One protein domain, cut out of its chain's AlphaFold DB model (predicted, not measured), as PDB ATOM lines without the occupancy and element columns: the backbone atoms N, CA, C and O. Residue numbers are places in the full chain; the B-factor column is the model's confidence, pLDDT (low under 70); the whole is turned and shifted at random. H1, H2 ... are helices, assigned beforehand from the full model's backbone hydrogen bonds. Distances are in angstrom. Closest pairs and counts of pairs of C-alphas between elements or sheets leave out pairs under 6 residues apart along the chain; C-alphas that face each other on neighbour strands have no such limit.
ATOM      1  N   ASN A  98     100.276 123.327  87.235       79.50
ATOM      2  CA  ASN A  98     101.535 123.849  86.734       79.50
ATOM      3  C   ASN A  98     102.387 124.486  87.838       79.50
ATOM      4  O   ASN A  98     101.899 124.850  88.902       79.50
ATOM      5  N   LEU A  99     103.683 124.633  87.555       83.56
ATOM      6  CA  LEU A  99     104.632 125.290  88.455       83.56
ATOM      7  C   LEU A  99     104.885 126.751  88.070       83.56
ATOM      8  O   LEU A  99     105.750 127.376  88.671       83.56
ATOM      9  N   THR A 100     104.176 127.310  87.083       84.38
ATOM     10  CA  THR A 100     104.431 128.679  86.598       84.38
ATOM     11  C   THR A 100     104.134 129.737  87.653       84.38
ATOM     12  O   THR A 100     104.828 130.744  87.703       84.38
ATOM     13  N   GLU A 101     103.149 129.502  88.524       83.38
ATOM     14  CA  GLU A 101     102.838 130.426  89.623       83.38
ATOM     15  C   GLU A 101     103.896 130.364  90.736       83.38
ATOM     16  O   GLU A 101     104.318 131.395  91.259       83.38
ATOM     17  N   VAL A 102     104.373 129.154  91.052       86.06
ATOM     18  CA  VAL A 102     105.371 128.907  92.106       86.06
ATOM     19  C   VAL A 102     106.772 129.332  91.668       86.06
ATOM     20  O   VAL A 102     107.525 129.909  92.445       86.06
ATOM     21  N   LEU A 103     107.138 129.053  90.419       87.62
ATOM     22  CA  LEU A 103     108.432 129.364  89.821       87.62
ATOM     23  C   LEU A 103     108.267 130.513  88.822       87.62
ATOM     24  O   LEU A 103     108.447 130.342  87.619       87.62
ATOM     25  N   SER A 104     107.910 131.689  89.340       91.56
ATOM     26  CA  SER A 104     107.740 132.921  88.565       91.56
ATOM     27  C   SER A 104     108.869 133.922  88.822       91.56
ATOM     28  O   SER A 104     109.587 133.858  89.824       91.56
ATOM     29  N   TYR A 105     109.026 134.894  87.917       92.69
ATOM     30  CA  TYR A 105     109.994 135.977  88.115       92.69
ATOM     31  C   TYR A 105     109.629 136.862  89.319       92.69
ATOM     32  O   TYR A 105     110.509 137.377  90.010       92.69
ATOM     33  N   GLU A 106     108.335 136.995  89.615       92.56
ATOM     34  CA  GLU A 106     107.853 137.697  90.804       92.56
ATOM     35  C   GLU A 106     108.312 136.989  92.081       92.56
ATOM     36  O   GLU A 106     108.887 137.628  92.963       92.56
ATOM     37  N   VAL A 107     108.158 135.662  92.153       92.56
ATOM     38  CA  VAL A 107     108.658 134.847  93.272       92.56
ATOM     39  C   VAL A 107     110.175 134.957  93.398       92.56
ATOM     40  O   VAL A 107     110.687 135.171  94.497       92.56
ATOM     41  N   TRP A 108     110.898 134.894  92.277       91.94
ATOM     42  CA  TRP A 108     112.349 135.072  92.258       91.94
ATOM     43  C   TRP A 108     112.789 136.404  92.886       91.94
ATOM     44  O   TRP A 108     113.768 136.442  93.629       91.94
ATOM     45  N   GLN A 109     112.078 137.500  92.609       91.44
ATOM     46  CA  GLN A 109     112.419 138.825  93.135       91.44
ATOM     47  C   GLN A 109     111.976 139.047  94.588       91.44
ATOM     48  O   GLN A 109     112.649 139.780  95.316       91.44
ATOM     49  N   THR A 110     110.856 138.447  94.998       93.25
ATOM     50  CA  THR A 110     110.180 138.756  96.272       93.25
ATOM     51  C   THR A 110     110.487 137.772  97.394       93.25
ATOM     52  O   THR A 110     110.624 138.203  98.538       93.25
ATOM     53  N   LEU A 111     110.600 136.474  97.094       92.56
ATOM     54  CA  LEU A 111     110.739 135.424  98.109       92.56
ATOM     55  C   LEU A 111     112.186 134.973  98.328       92.56
ATOM     56  O   LEU A 111     112.477 134.396  99.372       92.56
ATOM     57  N   LEU A 112     113.091 135.240  97.382       92.62
ATOM     58  CA  LEU A 112     114.499 134.858  97.506       92.62
ATOM     59  C   LEU A 112     115.364 136.014  98.016       92.62
ATOM     60  O   LEU A 112     115.347 137.139  97.494       92.62
ATOM     61  N   SER A 113     116.213 135.704  98.992       93.56
ATOM     62  CA  SER A 113     117.273 136.607  99.432       93.56
ATOM     63  C   SER A 113     118.291 136.855  98.314       93.56
ATOM     64  O   SER A 113     118.419 136.086  97.356       93.56
ATOM     65  N   GLU A 114     119.047 137.944  98.423       93.50
ATOM     66  CA  GLU A 114     120.103 138.266  97.457       93.50
ATOM     67  C   GLU A 114     121.162 137.153  97.379       93.50
ATOM     68  O   GLU A 114     121.610 136.793  96.293       93.50
ATOM     69  N   ASN A 115     121.501 136.532  98.513       94.12
ATOM     70  CA  ASN A 115     122.462 135.431  98.566       94.12
ATOM     71  C   ASN A 115     121.965 134.184  97.825       94.12
ATOM     72  O   ASN A 115     122.729 133.569  97.082       94.12
ATOM     73  N   GLU A 116     120.691 133.822  97.990       93.94
ATOM     74  CA  GLU A 116     120.084 132.689  97.281       93.94
ATOM     75  C   GLU A 116     120.010 132.951  95.780       93.94
ATOM     76  O   GLU A 116     120.382 132.087  94.986       93.94
ATOM     77  N   ARG A 117     119.621 134.167  95.377       93.56
ATOM     78  CA  ARG A 117     119.638 134.572  93.965       93.56
ATOM     79  C   ARG A 117     121.041 134.499  93.382       93.56
ATOM     80  O   ARG A 117     121.237 133.889  92.333       93.56
ATOM     81  N   ASN A 118     122.031 135.042  94.087       91.81
ATOM     82  CA  ASN A 118     123.433 134.986  93.685       91.81
ATOM     83  C   ASN A 118     123.952 133.548  93.586       91.81
ATOM     84  O   ASN A 118     124.779 133.265  92.722       91.81
ATOM     85  N   HIS A 119     123.475 132.638  94.437       91.06
ATOM     86  CA  HIS A 119     123.796 131.217  94.356       91.06
ATOM     87  C   HIS A 119     123.164 130.566  93.121       91.06
ATOM     88  O   HIS A 119     123.864 129.960  92.314       91.06
ATOM     89  N   LEU A 120     121.859 130.748  92.921       92.00
ATOM     90  CA  LEU A 120     121.128 130.155  91.802       92.00
ATOM     91  C   LEU A 120     121.609 130.685  90.437       92.00
ATOM     92  O   LEU A 120     121.732 129.921  89.478       92.00
ATOM     93  N   MET A 121     122.009 131.958  90.364       91.44
ATOM     94  CA  MET A 121     122.617 132.572  89.174       91.44
ATOM     95  C   MET A 121     123.929 131.901  88.735       91.44
ATOM     96  O   MET A 121     124.384 132.100  87.603       91.44
ATOM     97  N   GLN A 122     124.581 131.105  89.587       89.62
ATOM     98  CA  GLN A 122     125.805 130.378  89.226       89.62
ATOM     99  C   GLN A 122     125.534 129.207  88.279       89.62
ATOM    100  O   GLN A 122     126.436 128.820  87.535       89.62
ATOM    101  N   PHE A 123     124.309 128.674  88.274       88.75
ATOM    102  CA  PHE A 123     123.918 127.552  87.419       88.75
ATOM    103  C   PHE A 123     123.494 127.986  86.009       88.75
ATOM    104  O   PHE A 123     123.388 127.145  85.116       88.75
ATOM    105  N   LEU A 124     123.286 129.288  85.786       90.44
ATOM    106  CA  LEU A 124     122.966 129.830  84.468       90.44
ATOM    107  C   LEU A 124     124.199 129.894  83.548       90.44
ATOM    108  O   LEU A 124     125.334 129.969  84.036       90.44
ATOM    109  N   PRO A 125     123.996 129.898  82.214       88.50
ATOM    110  CA  PRO A 125     125.082 129.995  81.245       88.50
ATOM    111  C   PRO A 125     126.017 131.186  81.501       88.50
ATOM    112  O   PRO A 125     125.588 132.299  81.806       88.50
ATOM    113  N   THR A 126     127.321 130.958  81.351       85.81
ATOM    114  CA  THR A 126     128.339 132.013  81.459       85.81
ATOM    115  C   THR A 126     128.492 132.741  80.123       85.81
ATOM    116  O   THR A 126     128.563 132.091  79.085       85.81
ATOM    117  N   GLY A 127     128.648 134.070  80.149       78.81
ATOM    118  CA  GLY A 127     128.933 134.878  78.951       78.81
ATOM    119  C   GLY A 127     127.711 135.550  78.318       78.81
ATOM    120  O   GLY A 127     127.842 136.174  77.269       78.81
ATOM    121  N   THR A 128     126.550 135.456  78.959       82.12
ATOM    122  CA  THR A 128     125.311 136.148  78.580       82.12
ATOM    123  C   THR A 128     124.797 136.945  79.777       82.12
ATOM    124  O   THR A 128     125.185 136.663  80.914       82.12
ATOM    125  N   ASP A 129     123.947 137.938  79.523       90.94
ATOM    126  CA  ASP A 129     123.148 138.605  80.555       90.94
ATOM    127  C   ASP A 129     122.266 137.557  81.261       90.94
ATOM    128  O   ASP A 129     121.364 136.967  80.658       90.94
ATOM    129  N   LYS A 130     122.603 137.253  82.518       91.25
ATOM    130  CA  LYS A 130     121.993 136.156  83.277       91.25
ATOM    131  C   LYS A 130     120.579 136.506  83.705       91.25
ATOM    132  O   LYS A 130     119.705 135.643  83.698       91.25
ATOM    133  N   GLU A 131     120.367 137.764  84.050       90.69
ATOM    134  CA  GLU A 131     119.088 138.334  84.430       90.69
ATOM    135  C   GLU A 131     118.114 138.263  83.255       90.69
ATOM    136  O   GLU A 131     117.000 137.762  83.415       90.69
ATOM    137  N   HIS A 132     118.561 138.653  82.058       91.44
ATOM    138  CA  HIS A 132     117.750 138.535  80.850       91.44
ATOM    139  C   HIS A 132     117.417 137.074  80.511       91.44
ATOM    140  O   HIS A 132     116.262 136.750  80.235       91.44
ATOM    141  N   VAL A 133     118.401 136.169  80.586       93.56
ATOM    142  CA  VAL A 133     118.190 134.728  80.344       93.56
ATOM    143  C   VAL A 133     117.190 134.134  81.332       93.56
ATOM    144  O   VAL A 133     116.329 133.353  80.933       93.56
ATOM    145  N   LEU A 134     117.283 134.497  82.611       93.75
ATOM    146  CA  LEU A 134     116.345 134.039  83.630       93.75
ATOM    147  C   LEU A 134     114.930 134.553  83.355       93.75
ATOM    148  O   LEU A 134     113.974 133.785  83.437       93.75
ATOM    149  N   GLN A 135     114.793 135.835  83.016       93.31
ATOM    150  CA  GLN A 135     113.494 136.419  82.710       93.31
ATOM    151  C   GLN A 135     112.859 135.736  81.494       93.31
ATOM    152  O   GLN A 135     111.700 135.342  81.569       93.31
ATOM    153  N   ALA A 136     113.629 135.506  80.427       93.75
ATOM    154  CA  ALA A 136     113.180 134.766  79.248       93.75
ATOM    155  C   ALA A 136     112.804 133.305  79.580       93.75
ATOM    156  O   ALA A 136     111.797 132.776  79.104       93.75
ATOM    157  N   LEU A 137     113.574 132.646  80.456       94.12
ATOM    158  CA  LEU A 137     113.294 131.282  80.914       94.12
ATOM    159  C   LEU A 137     111.940 131.194  81.624       94.12
ATOM    160  O   LEU A 137     111.145 130.318  81.284       94.12
ATOM    161  N   LEU A 138     111.680 132.099  82.568       92.56
ATOM    162  CA  LEU A 138     110.447 132.115  83.360       92.56
ATOM    163  C   LEU A 138     109.252 132.696  82.587       92.56
ATOM    164  O   LEU A 138     108.117 132.331  82.873       92.56
ATOM    165  N   ALA A 139     109.491 133.538  81.577       91.75
ATOM    166  CA  ALA A 139     108.457 134.035  80.666       91.75
ATOM    167  C   ALA A 139     107.952 132.967  79.679       91.75
ATOM    168  O   ALA A 139     106.918 133.156  79.041       91.75
ATOM    169  N   GLY A 140     108.655 131.835  79.557       90.31
ATOM    170  CA  GLY A 140     108.278 130.768  78.631       90.31
ATOM    171  C   GLY A 140     108.879 130.915  77.232       90.31
ATOM    172  O   GLY A 140     108.443 130.217  76.315       90.31
ATOM    173  N   ASP A 141     109.903 131.758  77.057       94.19
ATOM    174  CA  ASP A 141     110.526 131.998  75.756       94.19
ATOM    175  C   ASP A 141     111.213 130.746  75.203       94.19
ATOM    176  O   ASP A 141     111.663 129.852  75.928       94.19
ATOM    177  N   ASN A 142     111.308 130.674  73.879       93.50
ATOM    178  CA  ASN A 142     111.956 129.567  73.195       93.50
ATOM    179  C   ASN A 142     113.486 129.705  73.240       93.50
ATOM    180  O   ASN A 142     114.029 130.694  72.758       93.50
ATOM    181  N   PHE A 143     114.178 128.668  73.723       90.81
ATOM    182  CA  PHE A 143     115.645 128.602  73.696       90.81
ATOM    183  C   PHE A 143     116.133 127.666  72.595       90.81
ATOM    184  O   PHE A 143     116.856 128.063  71.689       90.81
ATOM    185  N   HIS A 144     115.739 126.397  72.674       89.25
ATOM    186  CA  HIS A 144     116.157 125.380  71.720       89.25
ATOM    187  C   HIS A 144     115.054 124.329  71.597       89.25
ATOM    188  O   HIS A 144     114.882 123.449  72.454       89.25
ATOM    189  N   PHE A 145     114.268 124.464  70.528       91.75
ATOM    190  CA  PHE A 145     113.070 123.664  70.253       91.75
ATOM    191  C   PHE A 145     112.033 123.700  71.386       91.75
ATOM    192  O   PHE A 145     111.422 122.683  71.703       91.75
ATOM    193  N   GLY A 146     111.892 124.842  72.049       90.06
ATOM    194  CA  GLY A 146     110.980 125.114  73.154       90.06
ATOM    195  C   GLY A 146     111.689 125.699  74.379       90.06
ATOM    196  O   GLY A 146     112.917 125.816  74.424       90.06
ATOM    197  N   ASN A 147     110.890 126.040  75.385       91.38
ATOM    198  CA  ASN A 147     111.366 126.544  76.666       91.38
ATOM    199  C   ASN A 147     111.801 125.384  77.595       91.38
ATOM    200  O   ASN A 147     111.019 124.446  77.782       91.38
ATOM    201  N   PRO A 148     113.013 125.407  78.183       89.19
ATOM    202  CA  PRO A 148     113.495 124.343  79.066       89.19
ATOM    203  C   PRO A 148     112.647 124.135  80.327       89.19
ATOM    204  O   PRO A 148     112.422 122.989  80.707       89.19
ATOM    205  N   PHE A 149     112.155 125.210  80.948       87.50
ATOM    206  CA  PHE A 149     111.314 125.148  82.145       87.50
ATOM    207  C   PHE A 149     109.957 124.508  81.831       87.50
ATOM    208  O   PHE A 149     109.581 123.523  82.465       87.50
ATOM    209  N   LEU A 150     109.287 124.964  80.769       86.06
ATOM    210  CA  LEU A 150     108.026 124.367  80.326       86.06
ATOM    211  C   LEU A 150     108.211 122.923  79.856       86.06
ATOM    212  O   LEU A 150     107.347 122.094  80.098       86.06
ATOM    213  N   LYS A 151     109.330 122.583  79.204       84.31
ATOM    214  CA  LYS A 151     109.648 121.190  78.851       84.31
ATOM    215  C   LYS A 151     109.821 120.327  80.090       84.31
ATOM    216  O   LYS A 151     109.246 119.251  80.131       84.31
ATOM    217  N   TRP A 152     110.591 120.785  81.074       82.69
ATOM    218  CA  TRP A 152     110.809 120.062  82.324       82.69
ATOM    219  C   TRP A 152     109.486 119.831  83.059       82.69
ATOM    220  O   TRP A 152     109.172 118.697  83.402       82.69
ATOM    221  N   GLN A 153     108.658 120.867  83.176       77.19
ATOM    222  CA  GLN A 153     107.336 120.782  83.783       77.19
ATOM    223  C   GLN A 153     106.375 119.891  82.974       77.19
ATOM    224  O   GLN A 153     105.699 119.021  83.510       77.19
ATOM    225  N   LYS A 154     106.313 120.052  81.650       72.56
ATOM    226  CA  LYS A 154     105.428 119.259  80.789       72.56
ATOM    227  C   LYS A 154     105.852 117.796  80.733       72.56
ATOM    228  O   LYS A 154     104.999 116.924  80.674       72.56
ATOM    229  N   PHE A 155     107.149 117.511  80.764       61.06
ATOM    230  CA  PHE A 155     107.668 116.150  80.858       61.06
ATOM    231  C   PHE A 155     107.296 115.492  82.196       61.06
ATOM    232  O   PHE A 155     107.140 114.276  82.250       61.06
ATOM    233  N   GLN A 156     107.053 116.285  83.245       58.00
ATOM    234  CA  GLN A 156     106.441 115.799  84.485       58.00
ATOM    235  C   GLN A 156     104.931 115.554  84.347       58.00
ATOM    236  O   GLN A 156     104.422 114.603  84.931       58.00
ATOM    237  N   LEU A 157     104.212 116.372  83.571       51.06
ATOM    238  CA  LEU A 157     102.743 116.333  83.475       51.06
ATOM    239  C   LEU A 157     102.198 115.387  82.385       51.06
ATOM    240  O   LEU A 157     101.149 114.774  82.566       51.06
ATOM    241  N   LEU A 158     102.903 115.214  81.261       47.72
ATOM    242  CA  LEU A 158     102.498 114.342  80.143       47.72
ATOM    243  C   LEU A 158     102.686 112.842  80.432       47.72
ATOM    244  O   LEU A 158     102.199 112.015  79.665       47.72
ATOM    245  N   GLY A 159     103.377 112.491  81.521       46.94
ATOM    246  CA  GLY A 159     103.572 111.112  81.976       46.94
ATOM    247  C   GLY A 159     102.429 110.542  82.819       46.94
ATOM    248  O   GLY A 159     102.567 109.426  83.295       46.94
ATOM    249  N   GLY A 160     101.326 111.278  82.999       41.50
ATOM    250  CA  GLY A 160     100.107 110.781  83.637       41.50
ATOM    251  C   GLY A 160     100.237 110.492  85.135       41.50
ATOM    252  O   GLY A 160     100.587 109.388  85.523       41.50
ATOM    253  N   SER A 161      99.772 111.452  85.943       46.47
ATOM    254  CA  SER A 161      99.416 111.365  87.372       46.47
ATOM    255  C   SER A 161     100.537 111.611  88.386       46.47
ATOM    256  O   SER A 161     101.147 110.669  88.875       46.47
ATOM    257  N   LEU A 162     100.659 112.861  88.842       51.38
ATOM    258  CA  LEU A 162     101.485 113.296  89.979       51.38
ATOM    259  C   LEU A 162     102.986 113.178  89.666       51.38
ATOM    260  O   LEU A 162     103.450 112.177  89.127       51.38
ATOM    261  N   LEU A 163     103.768 114.204  90.002       56.72
ATOM    262  CA  LEU A 163     105.199 114.345  89.661       56.72
ATOM    263  C   LEU A 163     106.073 113.110  90.015       56.72
ATOM    264  O   LEU A 163     107.194 112.986  89.522       56.72
ATOM    265  N   CYS A 164     105.551 112.183  90.824       51.97
ATOM    266  CA  CYS A 164     106.171 110.935  91.253       51.97
ATOM    267  C   CYS A 164     105.638 109.640  90.615       51.97
ATOM    268  O   CYS A 164     106.098 108.581  91.013       51.97
TER     269      CYS A 164
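What this domain is: This is residues 98 to 164 of the 284 residues of the protein "Nfrkb" of Gossypium australe (UniProt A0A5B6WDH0). Three short helices make a loosely joined group, with H1 and H2 side by side running opposite ways and H3 crossing near the first residue of H1 and the later residues of H2. H4 leads away from this group beyond the last residues of H3 and lengthens the whole, with a loop, residues 140 to 147, between H3 and H4 and a tail, residues 158 to 164, after it. The printed part has 67 residues with four named helices, H1, H2, H3 and H4 in that order, and no named strand; its class is all helix. It is only just compact, close to loose, with a radius of gyration of the C-alphas of 13.1 A, and its C-alphas span 36 by 27 by 17 A.

Where its parts are: The printed part begins at Asn 98, with its C-alpha at (101.535, 123.849, 86.734). H1 is residues 105 to 110, 8.6 A from first to last C-alpha, and starts with C-alpha 105 at (109.994, 135.977, 88.115). H2 is residues 114 to 123, 15.2 A long. H3 is residues 130 to 139, 13.9 A long. H4 is residues 148 to 157, 14.1 A long, and ends with C-alpha 157 at (102.743, 116.333, 83.475).

How they stand to each other: H1 and H2 are close but not clearly touching, and their closest C-alphas, those of Trp 108 and Arg 117, are 7.5 A apart. These two helices run opposite ways at a shallow tilt of 32 degrees. H1 and H3 only just touch, with 3 pairs of C-alphas within 8 A; the closest are those of Tyr 105 and Leu 138, 6.1 A apart. H1 and H3 run opposite ways at a steep tilt of 64 degrees. H2 and H3 are close but not clearly touching, about perpendicular at 86 degrees, and their closest C-alphas, those of Met 121 and Lys 130, are 6.9 A apart. H3 and H4 only just touch, with 3 pairs of C-alphas within 8 A; the closest are those of Leu 137 and Phe 149, 6.6 A apart. They run the same way at a tilt of 36 degrees, only just steep. H4 is apart from H1 and from H2. In H1, H3 and H4 every O i to N i+4 pair is within hydrogen-bond range; in H2 it is 4 of 6.

The domain as a whole: The two C-alphas farthest apart, those of Gly 127 and Ser 161, are 38.7 A from each other, while the first and last printed C-alphas, Asn 98 and Cys 164, are 14.4 A apart. The printed part has no cut. The link from H1 to H2 is tight, those from H2 to H3 and from H3 to H4 are short, and no link is long. The mean pLDDT of the printed part is 83.8, and residues 155 to 164, of which 155 to 157 belong to H4, are under 70.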